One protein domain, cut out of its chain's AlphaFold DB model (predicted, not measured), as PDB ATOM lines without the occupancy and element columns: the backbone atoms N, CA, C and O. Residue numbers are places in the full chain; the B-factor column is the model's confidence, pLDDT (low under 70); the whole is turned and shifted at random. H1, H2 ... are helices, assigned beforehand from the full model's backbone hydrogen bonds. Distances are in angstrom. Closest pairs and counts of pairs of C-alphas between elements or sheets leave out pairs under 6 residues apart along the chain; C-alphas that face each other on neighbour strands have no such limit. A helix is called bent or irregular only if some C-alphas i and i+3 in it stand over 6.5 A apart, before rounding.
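Overview. This is residues 572 to 701 of the 701 residues of an uncharacterized protein of Haemonchus placei (UniProt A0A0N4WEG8). A compact head of helices has one long helical arm: H1, H2, H3 and H5 form an up-and-down bundle, each running against the one before it, and H7 starts packed on H5, with residues 669 to 701 sticking out, of which 669 to 692 belong to H7. The 130 printed residues hold seven named helices, H1 to H7 in order, and no named strand: all helix. The whole is extended, with a radius of gyration of the C-alphas of 23.3 A and spans of 90 by 33 by 19 A.

Arrangement. H7, residues 655 to 692, touches H5, residues 625 to 635, with residues 657 to 661 alone, at a shallow tilt of 24 degrees; the closest C-alphas, of Leu 633 and Phe 661, are 6.2 A apart. H7 has a kink of 35 degrees near residue 662 and is irregular: C-alphas 657 and 660 are 7.6 A apart. H5 touches H3, residues 603 to 614, opposite ways at 12 degrees, closest at the C-alphas of Leu 612 and Ala 625, 6.5 A. H2, residues 587 to 597, forms hairpins with H3, closest C-alphas Cys 594 and Cys 605 at 5.3 A, and with H1, residues 573 to 582, closest C-alphas Leu 577 and Ala 590 at 5.9 A. H4, residues 616 to 619, is close but not clearly touching to H5, and H6, residues 642 to 646, likewise to H3 and H7. Every O i to N i+4 pair is within hydrogen-bond range in H1, H2, H3, H5 and H6, and 32 of 34 in H7; H4 is too short for one.

Along the chain. H7 runs 53.1 A, from C-alpha 655 at (29.820, 136.575, 63.347) to C-alpha 692 at (36.359, 188.384, 53.965). H1 begins at C-alpha 573, (59.460, 140.294, 58.117), and is 14.2 A long; H2 is 15.3 A, H3 16.4 A and H5 15.5 A.

Size, cuts and confidence. The C-alphas of Ala 621 and Val 701 are farthest apart, at 91.1 A. The printed part has no cut and no long link. Low confidence, under 70, falls on residues 616 to 625, 637, 651 to 652 and 689 to 701.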
ATOM      1  N   SER A 572      63.445 139.689  55.365       84.06
ATOM      2  CA  SER A 572      62.233 140.501  55.476       84.06
ATOM      3  C   SER A 572      61.308 139.942  56.561       84.06
ATOM      4  O   SER A 572      61.355 138.755  56.886       84.06
ATOM      5  N   ALA A 573      60.415 140.768  57.112       83.12
ATOM      6  CA  ALA A 573      59.460 140.294  58.117       83.12
ATOM      7  C   ALA A 573      58.508 139.206  57.566       83.12
ATOM      8  O   ALA A 573      58.058 138.352  58.329       83.12
ATOM      9  N   GLY A 574      58.274 139.174  56.246       82.81
ATOM     10  CA  GLY A 574      57.574 138.077  55.570       82.81
ATOM     11  C   GLY A 574      58.374 136.769  55.551       82.81
ATOM     12  O   GLY A 574      57.816 135.718  55.856       82.81
ATOM     13  N   ASP A 575      59.682 136.830  55.278       85.62
ATOM     14  CA  ASP A 575      60.565 135.650  55.287       85.62
ATOM     15  C   ASP A 575      60.728 135.074  56.700       85.62
ATOM     16  O   ASP A 575      60.736 133.855  56.892       85.62
ATOM     17  N   ILE A 576      60.831 135.958  57.701       86.31
ATOM     18  CA  ILE A 576      60.883 135.578  59.115       86.31
ATOM     19  C   ILE A 576      59.583 134.869  59.501       86.31
ATOM     20  O   ILE A 576      59.638 133.784  60.079       86.31
ATOM     21  N   LEU A 577      58.423 135.443  59.156       86.75
ATOM     22  CA  LEU A 577      57.122 134.832  59.431       86.75
ATOM     23  C   LEU A 577      57.009 133.442  58.785       86.75
ATOM     24  O   LEU A 577      56.621 132.493  59.463       86.75
ATOM     25  N   ASP A 578      57.392 133.303  57.513       85.94
ATOM     26  CA  ASP A 578      57.308 132.033  56.782       85.94
ATOM     27  C   ASP A 578      58.125 130.926  57.461       85.94
ATOM     28  O   ASP A 578      57.646 129.806  57.642       85.94
ATOM     29  N   LYS A 579      59.341 131.252  57.916       86.25
ATOM     30  CA  LYS A 579      60.199 130.310  58.647       86.25
ATOM     31  C   LYS A 579      59.658 129.996  60.039       86.25
ATOM     32  O   LYS A 579      59.658 128.833  60.428       86.25
ATOM     33  N   VAL A 580      59.177 130.985  60.791       87.56
ATOM     34  CA  VAL A 580      58.587 130.762  62.126       87.56
ATOM     35  C   VAL A 580      57.403 129.800  62.047       87.56
ATOM     36  O   VAL A 580      57.288 128.882  62.859       87.56
ATOM     37  N   VAL A 581      56.573 129.961  61.022       84.94
ATOM     38  CA  VAL A 581      55.378 129.152  60.810       84.94
ATOM     39  C   VAL A 581      55.718 127.767  60.248       84.94
ATOM     40  O   VAL A 581      55.303 126.768  60.824       84.94
ATOM     41  N   LYS A 582      56.497 127.669  59.162       84.50
ATOM     42  CA  LYS A 582      56.752 126.390  58.466       84.50
ATOM     43  C   LYS A 582      57.854 125.535  59.088       84.50
ATOM     44  O   LYS A 582      57.786 124.313  58.990       84.50
ATOM     45  N   LEU A 583      58.896 126.154  59.648       85.62
ATOM     46  CA  LEU A 583      60.063 125.443  60.184       85.62
ATOM     47  C   LEU A 583      59.946 125.212  61.693       85.62
ATOM     48  O   LEU A 583      60.327 124.147  62.170       85.62
ATOM     49  N   TYR A 584      59.428 126.196  62.435       84.44
ATOM     50  CA  TYR A 584      59.371 126.141  63.900       84.44
ATOM     51  C   TYR A 584      57.982 125.828  64.468       84.44
ATOM     52  O   TYR A 584      57.903 125.476  65.642       84.44
ATOM     53  N   ASN A 585      56.911 125.912  63.667       83.31
ATOM     54  CA  ASN A 585      55.520 125.723  64.106       83.31
ATOM     55  C   ASN A 585      55.154 126.568  65.353       83.31
ATOM     56  O   ASN A 585      54.375 126.129  66.197       83.31
ATOM     57  N   ASP A 586      55.735 127.768  65.493       85.31
ATOM     58  CA  ASP A 586      55.564 128.640  66.666       85.31
ATOM     59  C   ASP A 586      54.562 129.765  66.359       85.31
ATOM     60  O   ASP A 586      54.917 130.874  65.948       85.31
ATOM     61  N   TYR A 587      53.277 129.448  66.515       84.50
ATOM     62  CA  TYR A 587      52.175 130.353  66.169       84.50
ATOM     63  C   TYR A 587      52.082 131.563  67.109       84.50
ATOM     64  O   TYR A 587      51.735 132.653  66.660       84.50
ATOM     65  N   ASP A 588      52.496 131.424  68.373       83.62
ATOM     66  CA  ASP A 588      52.570 132.548  69.316       83.62
ATOM     67  C   ASP A 588      53.607 133.595  68.866       83.62
ATOM     68  O   ASP A 588      53.373 134.804  68.956       83.62
ATOM     69  N   ALA A 589      54.761 133.154  68.352       85.94
ATOM     70  CA  ALA A 589      55.744 134.052  67.748       85.94
ATOM     71  C   ALA A 589      55.227 134.685  66.449       85.94
ATOM     72  O   ALA A 589      55.464 135.871  66.222       85.94
ATOM     73  N   ALA A 590      54.516 133.920  65.618       86.38
ATOM     74  CA  ALA A 590      53.931 134.412  64.372       86.38
ATOM     75  C   ALA A 590      52.905 135.534  64.624       86.38
ATOM     76  O   ALA A 590      52.963 136.585  63.977       86.38
ATOM     77  N   GLU A 591      52.022 135.360  65.611       86.44
ATOM     78  CA  GLU A 591      51.059 136.379  66.051       86.44
ATOM     79  C   GLU A 591      51.762 137.634  66.597       86.44
ATOM     80  O   GLU A 591      51.373 138.760  66.272       86.44
ATOM     81  N   LEU A 592      52.840 137.467  67.373       86.06
ATOM     82  CA  LEU A 592      53.630 138.579  67.913       86.06
ATOM     83  C   LEU A 592      54.322 139.399  66.808       86.06
ATOM     84  O   LEU A 592      54.300 140.631  66.852       86.06
ATOM     85  N   ILE A 593      54.912 138.728  65.811       86.25
ATOM     86  CA  ILE A 593      55.517 139.363  64.627       86.25
ATOM     87  C   ILE A 593      54.449 140.153  63.866       86.25
ATOM     88  O   ILE A 593      54.660 141.325  63.551       86.25
ATOM     89  N   CYS A 594      53.284 139.544  63.632       86.00
ATOM     90  CA  CYS A 594      52.149 140.198  62.987       86.00
ATOM     91  C   CYS A 594      51.708 141.447  63.754       86.00
ATOM     92  O   CYS A 594      51.560 142.507  63.155       86.00
ATOM     93  N   SER A 595      51.558 141.366  65.078       85.69
ATOM     94  CA  SER A 595      51.175 142.518  65.899       85.69
ATOM     95  C   SER A 595      52.175 143.673  65.765       85.69
ATOM     96  O   SER A 595      51.764 144.815  65.560       85.69
ATOM     97  N   HIS A 596      53.479 143.380  65.802       85.56
ATOM     98  CA  HIS A 596      54.529 144.396  65.712       85.56
ATOM     99  C   HIS A 596      54.629 145.051  64.326       85.56
ATOM    100  O   HIS A 596      54.724 146.274  64.235       85.56
ATOM    101  N   TYR A 597      54.597 144.258  63.252       85.88
ATOM    102  CA  TYR A 597      54.773 144.760  61.889       85.88
ATOM    103  C   TYR A 597      53.468 145.195  61.213       85.88
ATOM    104  O   TYR A 597      53.533 145.899  60.212       85.88
ATOM    105  N   SER A 598      52.289 144.866  61.751       84.00
ATOM    106  CA  SER A 598      50.998 145.244  61.150       84.00
ATOM    107  C   SER A 598      50.833 146.731  60.798       84.00
ATOM    108  O   SER A 598      50.215 147.000  59.767       84.00
ATOM    109  N   PRO A 599      51.375 147.714  61.556       80.75
ATOM    110  CA  PRO A 599      51.222 149.125  61.195       80.75
ATOM    111  C   PRO A 599      52.041 149.532  59.962       80.75
ATOM    112  O   PRO A 599      51.677 150.485  59.280       80.75
ATOM    113  N   THR A 600      53.153 148.843  59.690       81.44
ATOM    114  CA  THR A 600      54.104 149.187  58.617       81.44
ATOM    115  C   THR A 600      54.043 148.223  57.433       81.44
ATOM    116  O   THR A 600      54.322 148.624  56.307       81.44
ATOM    117  N   GLN A 601      53.667 146.967  57.672       85.12
ATOM    118  CA  GLN A 601      53.575 145.877  56.701       85.12
ATOM    119  C   GLN A 601      52.297 145.052  56.963       85.12
ATOM    120  O   GLN A 601      52.363 143.926  57.466       85.12
ATOM    121  N   PRO A 602      51.109 145.595  56.639       81.56
ATOM    122  CA  PRO A 602      49.823 144.968  56.960       81.56
ATOM    123  C   PRO A 602      49.594 143.627  56.245       81.56
ATOM    124  O   PRO A 602      48.852 142.781  56.742       81.56
ATOM    125  N   ASP A 603      50.259 143.396  55.109       83.62
ATOM    126  CA  ASP A 603      50.124 142.163  54.323       83.62
ATOM    127  C   ASP A 603      50.634 140.916  55.070       83.62
ATOM    128  O   ASP A 603      50.186 139.804  54.796       83.62
ATOM    129  N   ILE A 604      51.506 141.081  56.071       84.94
ATOM    130  CA  ILE A 604      52.022 139.980  56.903       84.94
ATOM    131  C   ILE A 604      50.894 139.310  57.696       84.94
ATOM    132  O   ILE A 604      50.827 138.084  57.762       84.94
ATOM    133  N   CYS A 605      49.962 140.102  58.236       84.19
ATOM    134  CA  CYS A 605      48.782 139.586  58.929       84.19
ATOM    135  C   CYS A 605      47.879 138.774  57.992       84.19
ATOM    136  O   CYS A 605      47.336 137.750  58.400       84.19
ATOM    137  N   LEU A 606      47.738 139.211  56.736       83.12
ATOM    138  CA  LEU A 606      46.953 138.506  55.720       83.12
ATOM    139  C   LEU A 606      47.629 137.196  55.298       83.12
ATOM    140  O   LEU A 606      46.941 136.202  55.093       83.12
ATOM    141  N   ASN A 607      48.960 137.176  55.204       84.12
ATOM    142  CA  ASN A 607      49.719 135.967  54.884       84.12
ATOM    143  C   ASN A 607      49.584 134.903  55.980       84.12
ATOM    144  O   ASN A 607      49.388 133.732  55.661       84.12
ATOM    145  N   LEU A 608      49.637 135.304  57.257       84.50
ATOM    146  CA  LEU A 608      49.399 134.379  58.366       84.50
ATOM    147  C   LEU A 608      47.947 133.878  58.380       84.50
ATOM    148  O   LEU A 608      47.725 132.689  58.581       84.50
ATOM    149  N   LEU A 609      46.971 134.757  58.128       83.31
ATOM    150  CA  LEU A 609      45.556 134.378  58.085       83.31
ATOM    151  C   LEU A 609      45.277 133.342  56.981       83.31
ATOM    152  O   LEU A 609      44.675 132.314  57.269       83.31
ATOM    153  N   LYS A 610      45.797 133.565  55.763       82.62
ATOM    154  CA  LYS A 610      45.718 132.596  54.653       82.62
ATOM    155  C   LYS A 610      46.366 131.263  55.008       82.62
ATOM    156  O   LYS A 610      45.801 130.211  54.751       82.62
ATOM    157  N   PHE A 611      47.540 131.300  55.640       81.69
ATOM    158  CA  PHE A 611      48.226 130.079  56.056       81.69
ATOM    159  C   PHE A 611      47.410 129.264  57.075       81.69
ATOM    160  O   PHE A 611      47.377 128.035  56.996       81.69
ATOM    161  N   LEU A 612      46.764 129.933  58.038       80.12
ATOM    162  CA  LEU A 612      45.916 129.283  59.044       80.12
ATOM    163  C   LEU A 612      44.641 128.687  58.425       80.12
ATOM    164  O   LEU A 612      44.213 127.616  58.851       80.12
ATOM    165  N   GLU A 613      44.074 129.343  57.411       75.88
ATOM    166  CA  GLU A 613      42.937 128.838  56.630       75.88
ATOM    167  C   GLU A 613      43.320 127.596  55.810       75.88
ATOM    168  O   GLU A 613      42.698 126.542  55.964       75.88
ATOM    169  N   ASP A 614      44.397 127.677  55.021       75.12
ATOM    170  CA  ASP A 614      44.859 126.600  54.129       75.12
ATOM    171  C   ASP A 614      45.150 125.286  54.879       75.12
ATOM    172  O   ASP A 614      45.016 124.190  54.327       75.12
ATOM    173  N   ARG A 615      45.539 125.373  56.156       71.44
ATOM    174  CA  ARG A 615      45.846 124.219  57.014       71.44
ATOM    175  C   ARG A 615      44.755 123.860  58.024       71.44
ATOM    176  O   ARG A 615      44.965 122.937  58.814       71.44
ATOM    177  N   GLY A 616      43.589 124.509  58.005       61.66
ATOM    178  CA  GLY A 616      42.515 124.317  58.996       61.66
ATOM    179  C   GLY A 616      42.087 122.856  59.224       61.66
ATOM    180  O   GLY A 616      41.683 122.494  60.328       61.66
ATOM    181  N   SER A 617      42.276 121.988  58.224       57.62
ATOM    182  CA  SER A 617      42.002 120.543  58.299       57.62
ATOM    183  C   SER A 617      43.002 119.749  59.164       57.62
ATOM    184  O   SER A 617      42.632 118.728  59.738       57.62
ATOM    185  N   GLU A 618      44.261 120.195  59.272       59.22
ATOM    186  CA  GLU A 618      45.320 119.548  60.075       59.22
ATOM    187  C   GLU A 618      45.307 120.011  61.545       59.22
ATOM    188  O   GLU A 618      45.684 119.258  62.442       59.22
ATOM    189  N   PHE A 619      44.835 121.236  61.816       56.38
ATOM    190  CA  PHE A 619      44.823 121.851  63.155       56.38
ATOM    191  C   PHE A 619      43.664 121.426  64.061       56.38
ATOM    192  O   PHE A 619      43.721 121.656  65.270       56.38
ATOM    193  N   ALA A 620      42.631 120.780  63.512       52.31
ATOM    194  CA  ALA A 620      41.460 120.330  64.269       52.31
ATOM    195  C   ALA A 620      41.792 119.349  65.417       52.31
ATOM    196  O   ALA A 620      40.948 119.104  66.275       52.31
ATOM    197  N   ALA A 621      43.010 118.794  65.451       52.59
ATOM    198  CA  ALA A 621      43.409 117.780  66.420       52.59
ATOM    199  C   ALA A 621      44.116 118.301  67.688       52.59
ATOM    200  O   ALA A 621      44.196 117.531  68.642       52.59
ATOM    201  N   VAL A 622      44.662 119.531  67.737       52.31
ATOM    202  CA  VAL A 622      45.553 119.908  68.867       52.31
ATOM    203  C   VAL A 622      45.343 121.310  69.454       52.31
ATOM    204  O   VAL A 622      45.552 121.465  70.649       52.31
ATOM    205  N   ASP A 623      44.873 122.312  68.711       54.59
ATOM    206  CA  ASP A 623      44.432 123.588  69.302       54.59
ATOM    207  C   ASP A 623      43.708 124.381  68.208       54.59
ATOM    208  O   ASP A 623      44.303 124.692  67.175       54.59
ATOM    209  N   GLY A 624      42.401 124.609  68.362       62.56
ATOM    210  CA  GLY A 624      41.513 124.944  67.242       62.56
ATOM    211  C   GLY A 624      41.986 126.144  66.415       62.56
ATOM    212  O   GLY A 624      42.160 127.234  66.953       62.56
ATOM    213  N   ALA A 625      42.132 125.966  65.096       67.06
ATOM    214  CA  ALA A 625      42.490 127.035  64.152       67.06
ATOM    215  C   ALA A 625      41.615 128.293  64.322       67.06
ATOM    216  O   ALA A 625      42.094 129.419  64.201       67.06
ATOM    217  N   GLU A 626      40.351 128.105  64.704       71.81
ATOM    218  CA  GLU A 626      39.396 129.172  65.007       71.81
ATOM    219  C   GLU A 626      39.841 130.083  66.166       71.81
ATOM    220  O   GLU A 626      39.696 131.305  66.080       71.81
ATOM    221  N   SER A 627      40.440 129.536  67.232       76.31
ATOM    222  CA  SER A 627      40.903 130.330  68.382       76.31
ATOM    223  C   SER A 627      42.100 131.214  68.010       76.31
ATOM    224  O   SER A 627      42.195 132.365  68.447       76.31
ATOM    225  N   ARG A 628      42.966 130.707  67.126       78.19
ATOM    226  CA  ARG A 628      44.151 131.397  66.598       78.19
ATOM    227  C   ARG A 628      43.787 132.488  65.602       78.19
ATOM    228  O   ARG A 628      44.311 133.595  65.697       78.19
ATOM    229  N   ILE A 629      42.813 132.230  64.729       79.00
ATOM    230  CA  ILE A 629      42.222 133.251  63.854       79.00
ATOM    231  C   ILE A 629      41.624 134.384  64.701       79.00
ATOM    232  O   ILE A 629      41.930 135.554  64.470       79.00
ATOM    233  N   CYS A 630      40.859 134.057  65.748       78.00
ATOM    234  CA  CYS A 630      40.315 135.053  66.674       78.00
ATOM    235  C   CYS A 630      41.409 135.868  67.390       78.00
ATOM    236  O   CYS A 630      41.268 137.084  67.541       78.00
ATOM    237  N   SER A 631      42.489 135.223  67.847       81.31
ATOM    238  CA  SER A 631      43.629 135.893  68.493       81.31
ATOM    239  C   SER A 631      44.326 136.860  67.534       81.31
ATOM    240  O   SER A 631      44.514 138.039  67.853       81.31
ATOM    241  N   LEU A 632      44.611 136.403  66.312       82.56
ATOM    242  CA  LEU A 632      45.241 137.216  65.278       82.56
ATOM    243  C   LEU A 632      44.393 138.449  64.948       82.56
ATOM    244  O   LEU A 632      44.925 139.558  64.951       82.56
ATOM    245  N   LEU A 633      43.080 138.289  64.744       82.00
ATOM    246  CA  LEU A 633      42.150 139.391  64.457       82.00
ATOM    247  C   LEU A 633      42.118 140.457  65.563       82.00
ATOM    248  O   LEU A 633      42.023 141.649  65.265       82.00
ATOM    249  N   LYS A 634      42.241 140.060  66.838       80.69
ATOM    250  CA  LYS A 634      42.353 141.012  67.960       80.69
ATOM    251  C   LYS A 634      43.650 141.823  67.885       80.69
ATOM    252  O   LYS A 634      43.634 143.026  68.159       80.69
ATOM    253  N   CYS A 635      44.744 141.178  67.481       73.69
ATOM    254  CA  CYS A 635      46.093 141.742  67.428       73.69
ATOM    255  C   CYS A 635      46.424 142.508  66.134       73.69
ATOM    256  O   CYS A 635      47.431 143.218  66.108       73.69
ATOM    257  N   MET A 636      45.614 142.383  65.073       81.44
ATOM    258  CA  MET A 636      45.813 143.130  63.825       81.44
ATOM    259  C   MET A 636      45.733 144.638  64.083       81.44
ATOM    260  O   MET A 636      44.791 145.110  64.716       81.44
ATOM    261  N   GLY A 637      46.707 145.394  63.583       69.62
ATOM    262  CA  GLY A 637      46.686 146.851  63.634       69.62
ATOM    263  C   GLY A 637      45.653 147.464  62.687       69.62
ATOM    264  O   GLY A 637      45.213 146.856  61.712       69.62
ATOM    265  N   ASP A 638      45.318 148.727  62.936       73.31
ATOM    266  CA  ASP A 638      44.311 149.483  62.179       73.31
ATOM    267  C   ASP A 638      44.693 149.784  60.715       73.31
ATOM    268  O   ASP A 638      43.887 150.342  59.963       73.31
ATOM    269  N   ALA A 639      45.932 149.477  60.324       73.75
ATOM    270  CA  ALA A 639      46.441 149.624  58.961       73.75
ATOM    271  C   ALA A 639      46.037 148.457  58.039       73.75
ATOM    272  O   ALA A 639      46.174 148.567  56.821       73.75
ATOM    273  N   VAL A 640      45.539 147.348  58.596       79.44
ATOM    274  CA  VAL A 640      45.079 146.190  57.820       79.44
ATOM    275  C   VAL A 640      43.689 146.474  57.242       79.44
ATOM    276  O   VAL A 640      42.775 146.851  57.972       79.44
ATOM    277  N   ASP A 641      43.520 146.287  55.929       79.88
ATOM    278  CA  ASP A 641      42.249 146.528  55.232       79.88
ATOM    279  C   ASP A 641      41.177 145.503  55.659       79.88
ATOM    280  O   ASP A 641      41.302 144.318  55.321       79.88
ATOM    281  N   PRO A 642      40.094 145.934  56.338       80.88
ATOM    282  CA  PRO A 642      39.044 145.032  56.807       80.88
ATOM    283  C   PRO A 642      38.360 144.263  55.673       80.88
ATOM    284  O   PRO A 642      37.934 143.130  55.868       80.88
ATOM    285  N   SER A 643      38.293 144.844  54.473       79.88
ATOM    286  CA  SER A 643      37.653 144.226  53.304       79.88
ATOM    287  C   SER A 643      38.437 143.003  52.828       79.88
ATOM    288  O   SER A 643      37.855 141.975  52.489       79.88
ATOM    289  N   LYS A 644      39.773 143.102  52.856       81.25
ATOM    290  CA  LYS A 644      40.674 141.996  52.515       81.25
ATOM    291  C   LYS A 644      40.652 140.906  53.580       81.25
ATOM    292  O   LYS A 644      40.691 139.733  53.231       81.25
ATOM    293  N   VAL A 645      40.549 141.284  54.853       82.75
ATOM    294  CA  VAL A 645      40.413 140.321  55.956       82.75
ATOM    295  C   VAL A 645      39.129 139.508  55.797       82.75
ATOM    296  O   VAL A 645      39.194 138.287  55.821       82.75
ATOM    297  N   ILE A 646      37.988 140.157  55.533       79.94
ATOM    298  CA  ILE A 646      36.700 139.469  55.319       79.94
ATOM    299  C   ILE A 646      36.766 138.489  54.142       79.94
ATOM    300  O   ILE A 646      36.213 137.402  54.234       79.94
ATOM    301  N   SER A 647      37.473 138.836  53.062       80.38
ATOM    302  CA  SER A 647      37.600 137.957  51.888       80.38
ATOM    303  C   SER A 647      38.447 136.696  52.101       80.38
ATOM    304  O   SER A 647      38.454 135.834  51.232       80.38
ATOM    305  N   VAL A 648      39.187 136.622  53.211       80.62
ATOM    306  CA  VAL A 648      40.107 135.524  53.563       80.62
ATOM    307  C   VAL A 648      39.581 134.731  54.771       80.62
ATOM    308  O   VAL A 648      40.198 133.777  55.220       80.62
ATOM    309  N   LEU A 649      38.457 135.134  55.369       78.50
ATOM    310  CA  LEU A 649      37.893 134.387  56.488       78.50
ATOM    311  C   LEU A 649      37.110 133.166  55.979       78.50
ATOM    312  O   LEU A 649      36.328 133.315  55.038       78.50
ATOM    313  N   PRO A 650      37.238 131.995  56.635       73.44
ATOM    314  CA  PRO A 650      36.454 130.814  56.293       73.44
ATOM    315  C   PRO A 650      34.950 131.100  56.335       73.44
ATOM    316  O   PRO A 650      34.473 131.750  57.273       73.44
ATOM    317  N   GLU A 651      34.179 130.535  55.400       69.56
ATOM    318  CA  GLU A 651      32.709 130.669  55.375       69.56
ATOM    319  C   GLU A 651      32.029 130.126  56.651       69.56
ATOM    320  O   GLU A 651      30.909 130.516  56.976       69.56
ATOM    321  N   SER A 652      32.713 129.254  57.401       65.69
ATOM    322  CA  SER A 652      32.264 128.705  58.686       65.69
ATOM    323  C   SER A 652      32.474 129.637  59.885       65.69
ATOM    324  O   SER A 652      32.036 129.306  60.986       65.69
ATOM    325  N   THR A 653      33.140 130.784  59.708       72.00
ATOM    326  CA  THR A 653      33.455 131.711  60.807       72.00
ATOM    327  C   THR A 653      32.186 132.402  61.294       72.00
ATOM    328  O   THR A 653      31.527 133.135  60.553       72.00
ATOM    329  N   ALA A 654      31.840 132.199  62.562       74.31
ATOM    330  CA  ALA A 654      30.656 132.807  63.144       74.31
ATOM    331  C   ALA A 654      30.855 134.319  63.390       74.31
ATOM    332  O   ALA A 654      31.955 134.806  63.661       74.31
ATOM    333  N   ILE A 655      29.775 135.100  63.264       76.25
ATOM    334  CA  ILE A 655      29.820 136.575  63.347       76.25
ATOM    335  C   ILE A 655      30.299 137.057  64.726       76.25
ATOM    336  O   ILE A 655      30.967 138.086  64.833       76.25
ATOM    337  N   ASP A 656      29.979 136.320  65.786       74.25
ATOM    338  CA  ASP A 656      30.431 136.582  67.152       74.25
ATOM    339  C   ASP A 656      31.964 136.530  67.278       74.25
ATOM    340  O   ASP A 656      32.545 137.398  67.935       74.25
ATOM    341  N   GLN A 657      32.628 135.610  66.570       70.88
ATOM    342  CA  GLN A 657      34.087 135.433  66.569       70.88
ATOM    343  C   GLN A 657      34.843 136.620  65.938       70.88
ATOM    344  O   GLN A 657      35.942 136.969  66.373       70.88
ATOM    345  N   VAL A 658      34.234 137.298  64.961       77.31
ATOM    346  CA  VAL A 658      34.819 138.452  64.241       77.31
ATOM    347  C   VAL A 658      34.254 139.803  64.695       77.31
ATOM    348  O   VAL A 658      34.744 140.860  64.285       77.31
ATOM    349  N   SER A 659      33.243 139.790  65.569       80.75
ATOM    350  CA  SER A 659      32.470 140.964  65.995       80.75
ATOM    351  C   SER A 659      33.335 142.107  66.533       80.75
ATOM    352  O   SER A 659      33.148 143.259  66.142       80.75
ATOM    353  N   TYR A 660      34.326 141.800  67.376       80.88
ATOM    354  CA  TYR A 660      35.234 142.795  67.954       80.88
ATOM    355  C   TYR A 660      36.053 143.525  66.880       80.88
ATOM    356  O   TYR A 660      36.160 144.752  66.907       80.88
ATOM    357  N   PHE A 661      36.593 142.779  65.911       83.75
ATOM    358  CA  PHE A 661      37.349 143.346  64.796       83.75
ATOM    359  C   PHE A 661      36.450 144.230  63.924       83.75
ATOM    360  O   PHE A 661      36.793 145.383  63.673       83.75
ATOM    361  N   LEU A 662      35.262 143.742  63.550       81.88
ATOM    362  CA  LEU A 662      34.310 144.490  62.723       81.88
ATOM    363  C   LEU A 662      33.837 145.784  63.397       81.88
ATOM    364  O   LEU A 662      33.832 146.834  62.755       81.88
ATOM    365  N   LEU A 663      33.490 145.743  64.688       83.75
ATOM    366  CA  LEU A 663      33.088 146.932  65.447       83.75
ATOM    367  C   LEU A 663      34.210 147.975  65.488       83.75
ATOM    368  O   LEU A 663      33.958 149.153  65.225       83.75
ATOM    369  N   ARG A 664      35.454 147.546  65.749       84.00
ATOM    370  CA  ARG A 664      36.628 148.432  65.740       84.00
ATOM    371  C   ARG A 664      36.862 149.038  64.353       84.00
ATOM    372  O   ARG A 664      37.057 150.247  64.240       84.00
ATOM    373  N   SER A 665      36.782 148.233  63.293       83.12
ATOM    374  CA  SER A 665      36.950 148.687  61.908       83.12
ATOM    375  C   SER A 665      35.866 149.680  61.467       83.12
ATOM    376  O   SER A 665      36.181 150.672  60.808       83.12
ATOM    377  N   VAL A 666      34.603 149.458  61.849       83.81
ATOM    378  CA  VAL A 666      33.488 150.376  61.558       83.81
ATOM    379  C   VAL A 666      33.646 151.687  62.323       83.81
ATOM    380  O   VAL A 666      33.528 152.752  61.715       83.81
ATOM    381  N   ALA A 667      33.968 151.633  63.619       83.06
ATOM    382  CA  ALA A 667      34.198 152.825  64.435       83.06
ATOM    383  C   ALA A 667      35.329 153.694  63.859       83.06
ATOM    384  O   ALA A 667      35.183 154.910  63.740       83.06
ATOM    385  N   LYS A 668      36.420 153.066  63.403       80.88
ATOM    386  CA  LYS A 668      37.517 153.768  62.732       80.88
ATOM    387  C   LYS A 668      37.080 154.404  61.412       80.88
ATOM    388  O   LYS A 668      37.340 155.583  61.198       80.88
ATOM    389  N   LYS A 669      36.378 153.666  60.542       81.56
ATOM    390  CA  LYS A 669      35.831 154.208  59.282       81.56
ATOM    391  C   LYS A 669      34.913 155.408  59.530       81.56
ATOM    392  O   LYS A 669      34.972 156.380  58.782       81.56
ATOM    393  N   GLN A 670      34.102 155.366  60.587       83.56
ATOM    394  CA  GLN A 670      33.275 156.498  61.003       83.56
ATOM    395  C   GLN A 670      34.133 157.674  61.482       83.56
ATOM    396  O   GLN A 670      33.895 158.801  61.057       83.56
ATOM    397  N   GLN A 671      35.153 157.435  62.308       82.94
ATOM    398  CA  GLN A 671      36.075 158.479  62.762       82.94
ATOM    399  C   GLN A 671      36.831 159.131  61.595       82.94
ATOM    400  O   GLN A 671      36.934 160.355  61.545       82.94
ATOM    401  N   GLU A 672      37.314 158.345  60.631       83.19
ATOM    402  CA  GLU A 672      37.950 158.840  59.404       83.19
ATOM    403  C   GLU A 672      36.979 159.713  58.592       83.19
ATOM    404  O   GLU A 672      37.356 160.802  58.162       83.19
ATOM    405  N   GLN A 673      35.714 159.296  58.447       84.12
ATOM    406  CA  GLN A 673      34.669 160.095  57.791       84.12
ATOM    407  C   GLN A 673      34.353 161.393  58.543       84.12
ATOM    408  O   GLN A 673      34.215 162.442  57.914       84.12
ATOM    409  N   TYR A 674      34.260 161.352  59.874       85.00
ATOM    410  CA  TYR A 674      34.061 162.552  60.688       85.00
ATOM    411  C   TYR A 674      35.242 163.515  60.563       85.00
ATOM    412  O   TYR A 674      35.022 164.704  60.355       85.00
ATOM    413  N   MET A 675      36.479 163.016  60.615       83.19
ATOM    414  CA  MET A 675      37.682 163.826  60.407       83.19
ATOM    415  C   MET A 675      37.733 164.431  59.001       83.19
ATOM    416  O   MET A 675      38.179 165.568  58.855       83.19
ATOM    417  N   LEU A 676      37.259 163.713  57.976       85.75
ATOM    418  CA  LEU A 676      37.134 164.244  56.617       85.75
ATOM    419  C   LEU A 676      36.129 165.395  56.559       85.75
ATOM    420  O   LEU A 676      36.490 166.474  56.107       85.75
ATOM    421  N   ARG A 677      34.924 165.209  57.114       84.75
ATOM    422  CA  ARG A 677      33.909 166.275  57.205       84.75
ATOM    423  C   ARG A 677      34.404 167.479  58.000       84.75
ATOM    424  O   ARG A 677      34.110 168.617  57.656       84.75
ATOM    425  N   TYR A 678      35.173 167.241  59.062       83.44
ATOM    426  CA  TYR A 678      35.751 168.311  59.873       83.44
ATOM    427  C   TYR A 678      36.841 169.075  59.112       83.44
ATOM    428  O   TYR A 678      36.904 170.298  59.195       83.44
ATOM    429  N   LYS A 679      37.676 168.373  58.331       82.69
ATOM    430  CA  LYS A 679      38.643 168.997  57.416       82.69
ATOM    431  C   LYS A 679      37.952 169.784  56.305       82.69
ATOM    432  O   LYS A 679      38.393 170.890  56.023       82.69
ATOM    433  N   GLU A 680      36.882 169.254  55.714       84.75
ATOM    434  CA  GLU A 680      36.061 169.957  54.718       84.75
ATOM    435  C   GLU A 680      35.456 171.231  55.311       84.75
ATOM    436  O   GLU A 680      35.629 172.303  54.745       84.75
ATOM    437  N   SER A 681      34.871 171.154  56.509       82.19
ATOM    438  CA  SER A 681      34.316 172.322  57.200       82.19
ATOM    439  C   SER A 681      35.387 173.355  57.576       82.19
ATOM    440  O   SER A 681      35.157 174.554  57.451       82.19
ATOM    441  N   LEU A 682      36.585 172.925  57.992       79.94
ATOM    442  CA  LEU A 682      37.724 173.825  58.222       79.94
ATOM    443  C   LEU A 682      38.209 174.488  56.926       79.94
ATOM    444  O   LEU A 682      38.533 175.671  56.946       79.94
ATOM    445  N   LEU A 683      38.239 173.755  55.810       81.19
ATOM    446  CA  LEU A 683      38.591 174.291  54.492       81.19
ATOM    447  C   LEU A 683      37.545 175.294  53.989       81.19
ATOM    448  O   LEU A 683      37.927 176.353  53.498       81.19
ATOM    449  N   GLU A 684      36.252 175.018  54.171       81.75
ATOM    450  CA  GLU A 684      35.166 175.965  53.882       81.75
ATOM    451  C   GLU A 684      35.311 177.244  54.710       81.75
ATOM    452  O   GLU A 684      35.242 178.344  54.168       81.75
ATOM    453  N   ARG A 685      35.616 177.114  56.006       77.56
ATOM    454  CA  ARG A 685      35.824 178.259  56.900       77.56
ATOM    455  C   ARG A 685      37.071 179.071  56.537       77.56
ATOM    456  O   ARG A 685      37.047 180.297  56.619       77.56
ATOM    457  N   CYS A 686      38.148 178.415  56.102       73.88
ATOM    458  CA  CYS A 686      39.324 179.092  55.549       73.88
ATOM    459  C   CYS A 686      38.990 179.840  54.247       73.88
ATOM    460  O   CYS A 686      39.400 180.990  54.097       73.88
ATOM    461  N   ALA A 687      38.194 179.249  53.349       73.56
ATOM    462  CA  ALA A 687      37.743 179.897  52.114       73.56
ATOM    463  C   ALA A 687      36.781 181.081  52.373       73.56
ATOM    464  O   ALA A 687      36.814 182.087  51.659       73.56
ATOM    465  N   GLU A 688      35.942 181.007  53.410       74.62
ATOM    466  CA  GLU A 688      35.111 182.125  53.876       74.62
ATOM    467  C   GLU A 688      35.951 183.273  54.443       74.62
ATOM    468  O   GLU A 688      35.670 184.439  54.152       74.62
ATOM    469  N   MET A 689      37.006 182.966  55.207       65.19
ATOM    470  CA  MET A 689      37.941 183.989  55.681       65.19
ATOM    471  C   MET A 689      38.696 184.651  54.524       65.19
ATOM    472  O   MET A 689      38.802 185.874  54.511       65.19
ATOM    473  N   GLU A 690      39.150 183.900  53.516       66.25
ATOM    474  CA  GLU A 690      39.764 184.485  52.312       66.25
ATOM    475  C   GLU A 690      38.801 185.418  51.558       66.25
ATOM    476  O   GLU A 690      39.208 186.496  51.123       66.25
ATOM    477  N   LYS A 691      37.503 185.085  51.480       65.19
ATOM    478  CA  LYS A 691      36.462 185.985  50.944       65.19
ATOM    479  C   LYS A 691      36.277 187.265  51.761       65.19
ATOM    480  O   LYS A 691      35.962 188.298  51.179       65.19
ATOM    481  N   TYR A 692      36.468 187.217  53.079       59.00
ATOM    482  CA  TYR A 692      36.359 188.384  53.965       59.00
ATOM    483  C   TYR A 692      37.527 189.376  53.798       59.00
ATOM    484  O   TYR A 692      37.377 190.557  54.108       59.00
ATOM    485  N   TYR A 693      38.675 188.909  53.292       55.66
ATOM    486  CA  TYR A 693      39.875 189.718  53.034       55.66
ATOM    487  C   TYR A 693      40.006 190.214  51.581       55.66
ATOM    488  O   TYR A 693      40.930 190.971  51.279       55.66
ATOM    489  N   LEU A 694      39.078 189.859  50.685       56.22
ATOM    490  CA  LEU A 694      38.972 190.463  49.353       56.22
ATOM    491  C   LEU A 694      38.203 191.797  49.449       56.22
ATOM    492  O   LEU A 694      37.044 191.799  49.872       56.22
ATOM    493  N   PRO A 695      38.800 192.949  49.078       48.88
ATOM    494  CA  PRO A 695      38.114 194.232  49.151       48.88
ATOM    495  C   PRO A 695      36.925 194.249  48.189       48.88
ATOM    496  O   PRO A 695      37.060 193.890  47.020       48.88
ATOM    497  N   ASN A 696      35.774 194.723  48.669       50.94
ATOM    498  CA  ASN A 696      34.649 195.133  47.831       50.94
ATOM    499  C   ASN A 696      35.093 196.266  46.886       50.94
ATOM    500  O   ASN A 696      34.878 197.444  47.179       50.94
ATOM    501  N   GLU A 697      35.669 195.938  45.733       48.28
ATOM    502  CA  GLU A 697      35.636 196.847  44.594       48.28
ATOM    503  C   GLU A 697      34.195 196.891  44.088       48.28
ATOM    504  O   GLU A 697      33.726 196.057  43.314       48.28
ATOM    505  N   LYS A 698      33.461 197.901  44.566       46.31
ATOM    506  CA  LYS A 698      32.333 198.443  43.817       46.31
ATOM    507  C   LYS A 698      32.854 198.822  42.432       46.31
ATOM    508  O   LYS A 698      33.498 199.855  42.278       46.31
ATOM    509  N   ILE A 699      32.516 198.017  41.433       50.69
ATOM    510  CA  ILE A 699      32.445 198.481  40.052       50.69
ATOM    511  C   ILE A 699      31.321 199.526  40.028       50.69
ATOM    512  O   ILE A 699      30.138 199.187  40.090       50.69
ATOM    513  N   VAL A 700      31.694 200.805  40.030       41.41
ATOM    514  CA  VAL A 700      30.815 201.908  39.633       41.41
ATOM    515  C   VAL A 700      31.109 202.171  38.158       41.41
ATOM    516  O   VAL A 700      32.276 202.266  37.783       41.41
ATOM    517  N   VAL A 701      30.048 202.204  37.347       41.84
ATOM    518  CA  VAL A 701      30.064 202.614  35.932       41.84
ATOM    519  C   VAL A 701      30.626 204.022  35.782       41.84
ATOM    520  O   VAL A 701      30.227 204.884  36.600       41.84
TER     521      VAL A 701